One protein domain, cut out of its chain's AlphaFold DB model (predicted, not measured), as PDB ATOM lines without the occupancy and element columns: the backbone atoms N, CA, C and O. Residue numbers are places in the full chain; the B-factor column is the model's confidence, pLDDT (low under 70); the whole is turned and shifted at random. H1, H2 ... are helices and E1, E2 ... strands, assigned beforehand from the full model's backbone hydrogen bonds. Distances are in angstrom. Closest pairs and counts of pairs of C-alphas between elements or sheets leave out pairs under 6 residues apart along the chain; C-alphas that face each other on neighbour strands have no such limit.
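This is residues 88 to 162 of the 162 residues of an uncharacterized protein of Rheinheimera sp (UniProt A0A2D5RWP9). A long, twisted sheet of four strands makes a wall, with helix H2 lying across one face and the other face bare of named helices. Helix H1 sits at one end of the strands, where E2 ends, and the strands make the longest axis. The printed part has 75 residues with four named strands and two named helices, in the order E1, E2, H1, H2, E3, E4. The sheet runs E3, E2, E1, E4, all antiparallel, and the class is mixed, helices and strands. The whole is only just compact, close to loose, with a radius of gyration of the C-alphas of 13.4 A, and elongated, spanning 39 by 23 by 22 A.

Find C-alpha 88 at (3.002, 9.675, 38.629); from there E1 runs 28.2 A through residues 88 to 97. E2, residues 101 to 110, comes back over 28.8 A. E3 is residues 138 to 146, 24.2 A long, and E4 is residues 154 to 160, 19.7 A long, ending at C-alpha 160 at (2.490, 5.020, 46.486). Look for H1 at residues 111 to 117, 10.0 A long, and for H2 at residues 124 to 133, 14.4 A long, beginning at C-alpha 124 at (-5.499, -2.698, 41.795).

Start at the inner strands E1 and E2, a hairpin at 161 degrees, where N 93 and O 105 are 2.9 A apart, within hydrogen-bond range. Beside E2 you find the edge strand E3, antiparallel at 167 degrees, with N 104 and O 143 at 2.9 A. Beside E1 is the other edge strand, E4, antiparallel at 167 degrees, with N 92 and O 158 at 2.9 A. H2 is on the sheet at a height over the sheet of 9.4 A. It lies over E2 and E1, but only just, with three of its C-alphas falling on each. It runs across the strands, at 76 degrees to E1 on the local plane. Its closest C-alpha pair with E4 is Gln 125 and Ile 157, 7.3 A. H1 only grazes the sheet, with residues 111 to 116; its closest C-alpha pair with E1 is Glu 111 and Leu 88, 5.5 A. H1 and H2 touch, about perpendicular at 83 degrees, with the C-alphas of Val 117 and Val 127 closest at 5.8 A. In H1 and H2 every O i to N i+4 pair is within hydrogen-bond range.

The two C-alphas farthest apart, those of Ser 112 and Asn 150, are 39.8 A from each other. The printed part has no cut, and no link is long. Look for pLDDT under 70 in 22 residues, among them 96 to 101 and 146 to 154; the mean of the printed part is 73.4.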
ATOM      1  N   LEU A  88       2.664  11.086  38.800       63.12
ATOM      2  CA  LEU A  88       3.002   9.675  38.629       63.12
ATOM      3  C   LEU A  88       2.891   8.978  39.980       63.12
ATOM      4  O   LEU A  88       3.630   9.291  40.913       63.12
ATOM      5  N   ILE A  89       2.016   7.983  40.053       71.62
ATOM      6  CA  ILE A  89       2.022   7.038  41.164       71.62
ATOM      7  C   ILE A  89       3.101   5.984  40.914       71.62
ATOM      8  O   ILE A  89       3.330   5.548  39.777       71.62
ATOM      9  N   GLU A  90       3.775   5.586  41.986       74.56
ATOM     10  CA  GLU A  90       4.749   4.501  41.972       74.56
ATOM     11  C   GLU A  90       4.068   3.237  42.490       74.56
ATOM     12  O   GLU A  90       3.498   3.230  43.581       74.56
ATOM     13  N   ILE A  91       4.089   2.174  41.692       75.31
ATOM     14  CA  ILE A  91       3.457   0.906  42.042       75.31
ATOM     15  C   ILE A  91       4.543  -0.142  42.198       75.31
ATOM     16  O   ILE A  91       5.259  -0.440  41.241       75.31
ATOM     17  N   HIS A  92       4.634  -0.717  43.391       75.31
ATOM     18  CA  HIS A  92       5.542  -1.813  43.689       75.31
ATOM     19  C   HIS A  92       4.788  -3.130  43.577       75.31
ATOM     20  O   HIS A  92       3.826  -3.375  44.309       75.31
ATOM     21  N   LYS A  93       5.217  -3.986  42.651       77.12
ATOM     22  CA  LYS A  93       4.700  -5.346  42.512       77.12
ATOM     23  C   LYS A  93       5.724  -6.333  43.045       77.12
ATOM     24  O   LYS A  93       6.736  -6.600  42.391       77.12
ATOM     25  N   TYR A  94       5.401  -6.941  44.179       73.56
ATOM     26  CA  TYR A  94       6.224  -7.965  44.805       73.56
ATOM     27  C   TYR A  94       5.752  -9.344  44.366       73.56
ATOM     28  O   TYR A  94       4.584  -9.700  44.515       73.56
ATOM     29  N   THR A  95       6.658 -10.142  43.804       71.44
ATOM     30  CA  THR A  95       6.380 -11.536  43.439       71.44
ATOM     31  C   THR A  95       7.399 -12.455  44.093       71.44
ATOM     32  O   THR A  95       8.595 -12.355  43.810       71.44
ATOM     33  N   ARG A  96       6.936 -13.404  44.916       63.97
ATOM     34  CA  ARG A  96       7.789 -14.455  45.488       63.97
ATOM     35  C   ARG A  96       7.535 -15.792  44.795       63.97
ATOM     36  O   ARG A  96       6.465 -16.381  44.928       63.97
ATOM     37  N   THR A  97       8.538 -16.305  44.078       65.06
ATOM     38  CA  THR A  97       8.456 -17.604  43.382       65.06
ATOM     39  C   THR A  97       9.417 -18.618  43.992       65.06
ATOM     40  O   THR A  97      10.625 -18.396  44.054       65.06
ATOM     41  N   ASN A  98       8.874 -19.767  44.410       58.97
ATOM     42  CA  ASN A  98       9.613 -20.934  44.914       58.97
ATOM     43  C   ASN A  98      10.551 -20.657  46.101       58.97
ATOM     44  O   ASN A  98      11.552 -21.347  46.258       58.97
ATOM     45  N   ALA A  99      10.219 -19.656  46.923       58.69
ATOM     46  CA  ALA A  99      10.965 -19.181  48.093       58.69
ATOM     47  C   ALA A  99      12.382 -18.648  47.844       58.69
ATOM     48  O   ALA A  99      12.891 -17.942  48.702       58.69
ATOM     49  N   ILE A 100      12.957 -18.936  46.676       56.84
ATOM     50  CA  ILE A 100      14.307 -18.562  46.264       56.84
ATOM     51  C   ILE A 100      14.316 -17.182  45.627       56.84
ATOM     52  O   ILE A 100      15.318 -16.504  45.733       56.84
ATOM     53  N   ILE A 101      13.247 -16.755  44.952       62.03
ATOM     54  CA  ILE A 101      13.274 -15.548  44.119       62.03
ATOM     55  C   ILE A 101      12.220 -14.563  44.609       62.03
ATOM     56  O   ILE A 101      11.023 -14.852  44.551       62.03
ATOM     57  N   GLU A 102      12.676 -13.401  45.054       71.88
ATOM     58  CA  GLU A 102      11.864 -12.228  45.344       71.88
ATOM     59  C   GLU A 102      12.099 -11.197  44.247       71.88
ATOM     60  O   GLU A 102      13.236 -10.813  43.981       71.88
ATOM     61  N   ARG A 103      11.034 -10.793  43.565       75.38
ATOM     62  CA  ARG A 103      11.088  -9.794  42.502       75.38
ATOM     63  C   ARG A 103      10.266  -8.587  42.917       75.38
ATOM     64  O   ARG A 103       9.087  -8.757  43.210       75.38
ATOM     65  N   ASP A 104      10.887  -7.416  42.924       77.38
ATOM     66  CA  ASP A 104      10.232  -6.121  43.108       77.38
ATOM     67  C   ASP A 104      10.262  -5.381  41.771       77.38
ATOM     68  O   ASP A 104      11.333  -5.105  41.220       77.38
ATOM     69  N   ILE A 105       9.078  -5.128  41.221       77.56
ATOM     70  CA  ILE A 105       8.907  -4.390  39.974       77.56
ATOM     71  C   ILE A 105       8.287  -3.047  40.315       77.56
ATOM     72  O   ILE A 105       7.144  -2.989  40.768       77.56
ATOM     73  N   VAL A 106       9.016  -1.979  40.011       75.44
ATOM     74  CA  VAL A 106       8.528  -0.612  40.151       75.44
ATOM     75  C   VAL A 106       7.936  -0.164  38.827       75.44
ATOM     76  O   VAL A 106       8.627  -0.130  37.803       75.44
ATOM     77  N   ILE A 107       6.660   0.199  38.847       77.44
ATOM     78  CA  ILE A 107       5.908   0.647  37.679       77.44
ATOM     79  C   ILE A 107       5.448   2.081  37.922       77.44
ATOM     80  O   ILE A 107       4.727   2.353  38.878       77.44
ATOM     81  N   ASN A 108       5.832   2.986  37.025       77.81
ATOM     82  CA  ASN A 108       5.325   4.352  37.018       77.81
ATOM     83  C   ASN A 108       4.081   4.425  36.139       77.81
ATOM     84  O   ASN A 108       4.103   4.002  34.975       77.81
ATOM     85  N   VAL A 109       3.012   4.986  36.700       75.44
ATOM     86  CA  VAL A 109       1.723   5.149  36.027       75.44
ATOM     87  C   VAL A 109       1.199   6.564  36.264       75.44
ATOM     88  O   VAL A 109       1.257   7.039  37.396       75.44
ATOM     89  N   PRO A 110       0.650   7.246  35.242       79.69
ATOM     90  CA  PRO A 110      -0.077   8.495  35.453       79.69
ATOM     91  C   PRO A 110      -1.278   8.286  36.383       79.69
ATOM     92  O   PRO A 110      -2.155   7.471  36.090       79.69
ATOM     93  N   GLU A 111      -1.365   9.046  37.472       78.75
ATOM     94  CA  GLU A 111      -2.444   8.993  38.465       78.75
ATOM     95  C   GLU A 111      -3.811   9.170  37.795       78.75
ATOM     96  O   GLU A 111      -4.768   8.458  38.093       78.75
ATOM     97  N   SER A 112      -3.896  10.057  36.803       78.62
ATOM     98  CA  SER A 112      -5.113  10.265  36.016       78.62
ATOM     99  C   SER A 112      -5.568   9.007  35.261       78.62
ATOM    100  O   SER A 112      -6.769   8.734  35.190       78.62
ATOM    101  N   ALA A 113      -4.633   8.215  34.730       79.38
ATOM    102  CA  ALA A 113      -4.922   6.942  34.077       79.38
ATOM    103  C   ALA A 113      -5.306   5.869  35.108       79.38
ATOM    104  O   ALA A 113      -6.280   5.145  34.898       79.38
ATOM    105  N   TRP A 114      -4.608   5.831  36.245       83.12
ATOM    106  CA  TRP A 114      -4.911   4.944  37.370       83.12
ATOM    107  C   TRP A 114      -6.324   5.154  37.918       83.12
ATOM    108  O   TRP A 114      -7.143   4.237  37.912       83.12
ATOM    109  N   LEU A 115      -6.655   6.387  38.309       82.62
ATOM    110  CA  LEU A 115      -7.959   6.756  38.863       82.62
ATOM    111  C   LEU A 115      -9.102   6.573  37.865       82.62
ATOM    112  O   LEU A 115     -10.251   6.388  38.269       82.62
ATOM    113  N   LYS A 116      -8.825   6.663  36.562       84.69
ATOM    114  CA  LYS A 116      -9.826   6.399  35.529       84.69
ATOM    115  C   LYS A 116     -10.187   4.916  35.489       84.69
ATOM    116  O   LYS A 116     -11.371   4.601  35.494       84.69
ATOM    117  N   VAL A 117      -9.193   4.031  35.487       84.25
ATOM    118  CA  VAL A 117      -9.416   2.582  35.408       84.25
ATOM    119  C   VAL A 117      -9.910   2.016  36.742       84.25
ATOM    120  O   VAL A 117     -10.809   1.186  36.728       84.25
ATOM    121  N   MET A 118      -9.462   2.540  37.891       83.81
ATOM    122  CA  MET A 118     -10.004   2.203  39.226       83.81
ATOM    123  C   MET A 118     -11.520   2.439  39.361       83.81
ATOM    124  O   MET A 118     -12.145   1.917  40.275       83.81
ATOM    125  N   LYS A 119     -12.137   3.252  38.489       86.19
ATOM    126  CA  LYS A 119     -13.601   3.434  38.459       86.19
ATOM    127  C   LYS A 119     -14.330   2.331  37.689       86.19
ATOM    128  O   LYS A 119     -15.552   2.251  37.773       86.19
ATOM    129  N   GLU A 120     -13.599   1.551  36.901       84.38
ATOM    130  CA  GLU A 120     -14.116   0.532  35.986       84.38
ATOM    131  C   GLU A 120     -13.813  -0.897  36.464       84.38
ATOM    132  O   GLU A 120     -14.457  -1.834  35.994       84.38
ATOM    133  N   VAL A 121     -12.870  -1.072  37.399       87.50
ATOM    134  CA  VAL A 121     -12.472  -2.376  37.950       87.50
ATOM    135  C   VAL A 121     -12.360  -2.336  39.475       87.50
ATOM    136  O   VAL A 121     -12.099  -1.290  40.062       87.50
ATOM    137  N   ASP A 122     -12.528  -3.499  40.108       81.56
ATOM    138  CA  ASP A 122     -12.640  -3.625  41.568       81.56
ATOM    139  C   ASP A 122     -11.308  -3.953  42.275       81.56
ATOM    140  O   ASP A 122     -11.273  -4.037  43.505       81.56
ATOM    141  N   SER A 123     -10.206  -4.153  41.536       82.81
ATOM    142  CA  SER A 123      -8.894  -4.457  42.123       82.81
ATOM    143  C   SER A 123      -7.734  -3.716  41.454       82.81
ATOM    144  O   SER A 123      -7.699  -3.525  40.241       82.81
ATOM    145  N   GLU A 124      -6.732  -3.354  42.255       80.94
ATOM    146  CA  GLU A 124      -5.499  -2.698  41.795       80.94
ATOM    147  C   GLU A 124      -4.690  -3.583  40.824       80.94
ATOM    148  O   GLU A 124      -4.021  -3.076  39.921       80.94
ATOM    149  N   GLN A 125      -4.794  -4.914  40.953       81.38
ATOM    150  CA  GLN A 125      -4.190  -5.860  40.008       81.38
ATOM    151  C   GLN A 125      -4.870  -5.786  38.636       81.38
ATOM    152  O   GLN A 125      -4.173  -5.766  37.622       81.38
ATOM    153  N   ASP A 126      -6.201  -5.684  38.595       83.12
ATOM    154  CA  ASP A 126      -6.945  -5.540  37.339       83.12
ATOM    155  C   ASP A 126      -6.637  -4.195  36.666       83.12
ATOM    156  O   ASP A 126      -6.525  -4.124  35.441       83.12
ATOM    157  N   VAL A 127      -6.426  -3.131  37.452       81.69
ATOM    158  CA  VAL A 127      -5.997  -1.829  36.918       81.69
ATOM    159  C   VAL A 127      -4.647  -1.936  36.223       81.69
ATOM    160  O   VAL A 127      -4.501  -1.470  35.091       81.69
ATOM    161  N   LEU A 128      -3.664  -2.561  36.877       79.44
ATOM    162  CA  LEU A 128      -2.344  -2.783  36.289       79.44
ATOM    163  C   LEU A 128      -2.425  -3.603  35.001       79.44
ATOM    164  O   LEU A 128      -1.731  -3.279  34.036       79.44
ATOM    165  N   ASP A 129      -3.264  -4.637  34.965       82.12
ATOM    166  CA  ASP A 129      -3.416  -5.492  33.789       82.12
ATOM    167  C   ASP A 129      -4.025  -4.712  32.611       82.12
ATOM    168  O   ASP A 129      -3.518  -4.789  31.488       82.12
ATOM    169  N   VAL A 130      -5.049  -3.890  32.867       81.44
ATOM    170  CA  VAL A 130      -5.670  -3.016  31.858       81.44
ATOM    171  C   VAL A 130      -4.686  -1.953  31.358       81.44
ATOM    172  O   VAL A 130      -4.548  -1.760  30.148       81.44
ATOM    173  N   LEU A 131      -3.967  -1.276  32.254       81.06
ATOM    174  CA  LEU A 131      -3.026  -0.214  31.878       81.06
ATOM    175  C   LEU A 131      -1.782  -0.754  31.162       81.06
ATOM    176  O   LEU A 131      -1.280  -0.110  30.235       81.06
ATOM    177  N   SER A 132      -1.336  -1.962  31.515       77.62
ATOM    178  CA  SER A 132      -0.255  -2.662  30.813       77.62
ATOM    179  C   SER A 132      -0.655  -3.014  29.380       77.62
ATOM    180  O   SER A 132       0.140  -2.835  28.461       77.62
ATOM    181  N   GLN A 133      -1.901  -3.449  29.156       78.31
ATOM    182  CA  GLN A 133      -2.428  -3.713  27.809       78.31
ATOM    183  C   GLN A 133      -2.583  -2.437  26.966       78.31
ATOM    184  O   GLN A 133      -2.504  -2.497  25.739       78.31
ATOM    185  N   GLN A 134      -2.778  -1.284  27.611       74.38
ATOM    186  CA  GLN A 134      -2.902   0.024  26.961       74.38
ATOM    187  C   GLN A 134      -1.555   0.742  26.742       74.38
ATOM    188  O   GLN A 134      -1.551   1.856  26.227       74.38
ATOM    189  N   ASN A 135      -0.414   0.131  27.097       69.25
ATOM    190  CA  ASN A 135       0.920   0.760  27.076       69.25
ATOM    191  C   ASN A 135       1.019   2.059  27.907       69.25
ATOM    192  O   ASN A 135       1.832   2.931  27.604       69.25
ATOM    193  N   HIS A 136       0.214   2.197  28.961       68.44
ATOM    194  CA  HIS A 136       0.245   3.354  29.868       68.44
ATOM    195  C   HIS A 136       1.115   3.123  31.116       68.44
ATOM    196  O   HIS A 136       1.149   3.962  32.015       68.44
ATOM    197  N   CYS A 137       1.816   1.990  31.173       66.62
ATOM    198  CA  CYS A 137       2.731   1.628  32.248       66.62
ATOM    199  C   CYS A 137       4.178   1.690  31.758       66.62
ATOM    200  O   CYS A 137       4.510   1.153  30.697       66.62
ATOM    201  N   HIS A 138       5.061   2.261  32.573       71.12
ATOM    202  CA  HIS A 138       6.501   2.196  32.346       71.12
ATOM    203  C   HIS A 138       7.181   1.489  33.514       71.12
ATOM    204  O   HIS A 138       7.092   1.941  34.655       71.12
ATOM    205  N   ILE A 139       7.873   0.381  33.228       72.12
ATOM    206  CA  ILE A 139       8.712  -0.299  34.220       72.12
ATOM    207  C   ILE A 139       9.909   0.608  34.499       72.12
ATOM    208  O   ILE A 139      10.758   0.812  33.630       72.12
ATOM    209  N   ALA A 140       9.945   1.174  35.699       69.56
ATOM    210  CA  ALA A 140      11.011   2.051  36.155       69.56
ATOM    211  C   ALA A 140      12.194   1.249  36.705       69.56
ATOM    212  O   ALA A 140      13.347   1.621  36.493       69.56
ATOM    213  N   SER A 141      11.917   0.133  37.384       75.06
ATOM    214  CA  SER A 141      12.944  -0.810  37.820       75.06
ATOM    215  C   SER A 141      12.390  -2.226  37.968       75.06
ATOM    216  O   SER A 141      11.185  -2.426  38.119       75.06
ATOM    217  N   ASP A 142      13.283  -3.209  37.887       80.12
ATOM    218  CA  ASP A 142      12.975  -4.629  38.021       80.12
ATOM    219  C   ASP A 142      14.122  -5.305  38.772       80.12
ATOM    220  O   ASP A 142      15.188  -5.578  38.212       80.12
ATOM    221  N   THR A 143      13.926  -5.490  40.073       77.56
ATOM    222  CA  THR A 143      14.952  -6.003  40.978       77.56
ATOM    223  C   THR A 143      14.628  -7.438  41.348       77.56
ATOM    224  O   THR A 143      13.525  -7.736  41.794       77.56
ATOM    225  N   VAL A 144      15.607  -8.332  41.201       74.44
ATOM    226  CA  VAL A 144      15.478  -9.746  41.566       74.44
ATOM    227  C   VAL A 144      16.476 -10.075  42.668       74.44
ATOM    228  O   VAL A 144      17.686 -10.010  42.462       74.44
ATOM    229  N   ASN A 145      15.959 -10.471  43.824       73.62
ATOM    230  CA  ASN A 145      16.719 -10.893  44.987       73.62
ATOM    231  C   ASN A 145      16.545 -12.390  45.224       73.62
ATOM    232  O   ASN A 145      15.459 -12.941  45.040       73.62
ATOM    233  N   VAL A 146      17.625 -13.044  45.659       68.44
ATOM    234  CA  VAL A 146      17.589 -14.453  46.047       68.44
ATOM    235  C   VAL A 146      17.516 -14.570  47.567       68.44
ATOM    236  O   VAL A 146      18.438 -14.126  48.251       68.44
ATOM    237  N   VAL A 147      16.435 -15.142  48.099       65.62
ATOM    238  CA  VAL A 147      16.176 -15.259  49.548       65.62
ATOM    239  C   VAL A 147      16.050 -16.741  49.916       65.62
ATOM    240  O   VAL A 147      15.533 -17.514  49.128       65.62
ATOM    241  N   ASP A 148      16.543 -17.182  51.077       56.34
ATOM    242  CA  ASP A 148      16.495 -18.597  51.495       56.34
ATOM    243  C   ASP A 148      15.502 -18.766  52.661       56.34
ATOM    244  O   ASP A 148      15.820 -18.429  53.803       56.34
ATOM    245  N   THR A 149      14.256 -19.185  52.380       59.28
ATOM    246  CA  THR A 149      13.184 -19.339  53.394       59.28
ATOM    247  C   THR A 149      12.151 -20.434  53.050       59.28
ATOM    248  O   THR A 149      12.107 -20.945  51.937       59.28
ATOM    249  N   ASN A 150      11.311 -20.829  54.022       58.12
ATOM    250  CA  ASN A 150      10.234 -21.822  53.855       58.12
ATOM    251  C   ASN A 150       9.055 -21.259  53.024       58.12
ATOM    252  O   ASN A 150       8.605 -20.141  53.259       58.12
ATOM    253  N   ALA A 151       8.552 -22.042  52.063       51.34
ATOM    254  CA  ALA A 151       7.764 -21.564  50.921       51.34
ATOM    255  C   ALA A 151       6.260 -21.313  51.166       51.34
ATOM    256  O   ALA A 151       5.535 -22.208  51.600       51.34
ATOM    257  N   ILE A 152       5.791 -20.137  50.729       56.62
ATOM    258  CA  ILE A 152       4.405 -19.805  50.346       56.62
ATOM    259  C   ILE A 152       4.501 -18.940  49.070       56.62
ATOM    260  O   ILE A 152       5.412 -18.116  48.965       56.62
ATOM    261  N   PHE A 153       3.630 -19.159  48.076       56.09
ATOM    262  CA  PHE A 153       3.502 -18.251  46.926       56.09
ATOM    263  C   PHE A 153       2.679 -17.039  47.359       56.09
ATOM    264  O   PHE A 153       1.529 -17.196  47.765       56.09
ATOM    265  N   GLU A 154       3.273 -15.854  47.274       65.62
ATOM    266  CA  GLU A 154       2.651 -14.599  47.681       65.62
ATOM    267  C   GLU A 154       2.955 -13.531  46.627       65.62
ATOM    268  O   GLU A 154       4.087 -13.411  46.143       65.62
ATOM    269  N   SER A 155       1.908 -12.810  46.226       70.25
ATOM    270  CA  SER A 155       1.965 -11.674  45.312       70.25
ATOM    271  C   SER A 155       1.183 -10.542  45.953       70.25
ATOM    272  O   SER A 155       0.020 -10.737  46.311       70.25
ATOM    273  N   SER A 156       1.803  -9.376  46.072       76.38
ATOM    274  CA  SER A 156       1.177  -8.170  46.612       76.38
ATOM    275  C   SER A 156       1.516  -6.959  45.751       76.38
ATOM    276  O   SER A 156       2.510  -6.949  45.015       76.38
ATOM    277  N   ILE A 157       0.646  -5.956  45.821       78.88
ATOM    278  CA  ILE A 157       0.821  -4.657  45.182       78.88
ATOM    279  C   ILE A 157       0.737  -3.606  46.277       78.88
ATOM    280  O   ILE A 157      -0.205  -3.636  47.065       78.88
ATOM    281  N   ASP A 158       1.695  -2.686  46.276       78.12
ATOM    282  CA  ASP A 158       1.640  -1.467  47.072       78.12
ATOM    283  C   ASP A 158       1.641  -0.252  46.136       78.12
ATOM    284  O   ASP A 158       2.498  -0.129  45.254       78.12
ATOM    285  N   VAL A 159       0.676   0.650  46.327       76.44
ATOM    286  CA  VAL A 159       0.515   1.877  45.534       76.44
ATOM    287  C   VAL A 159       0.957   3.082  46.356       76.44
ATOM    288  O   VAL A 159       0.414   3.350  47.429       76.44
ATOM    289  N   ILE A 160       1.926   3.835  45.840       73.62
ATOM    290  CA  ILE A 160       2.490   5.020  46.486       73.62
ATOM    291  C   ILE A 160       2.112   6.258  45.670       73.62
ATOM    292  O   ILE A 160       2.582   6.460  44.549       73.62
ATOM    293  N   TYR A 161       1.273   7.106  46.265       67.06
ATOM    294  CA  TYR A 161       0.955   8.441  45.756       67.06
ATOM    295  C   TYR A 161       2.090   9.391  46.159       67.06
ATOM    296  O   TYR A 161       2.435   9.449  47.344       67.06
ATOM    297  N   LYS A 162       2.706  10.066  45.185       56.75
ATOM    298  CA  LYS A 162       3.836  10.983  45.400       56.75
ATOM    299  C   LYS A 162       3.400  12.435  45.511       56.75
ATOM    300  O   LYS A 162       2.384  12.792  44.884       56.75
TER     301      LYS A 162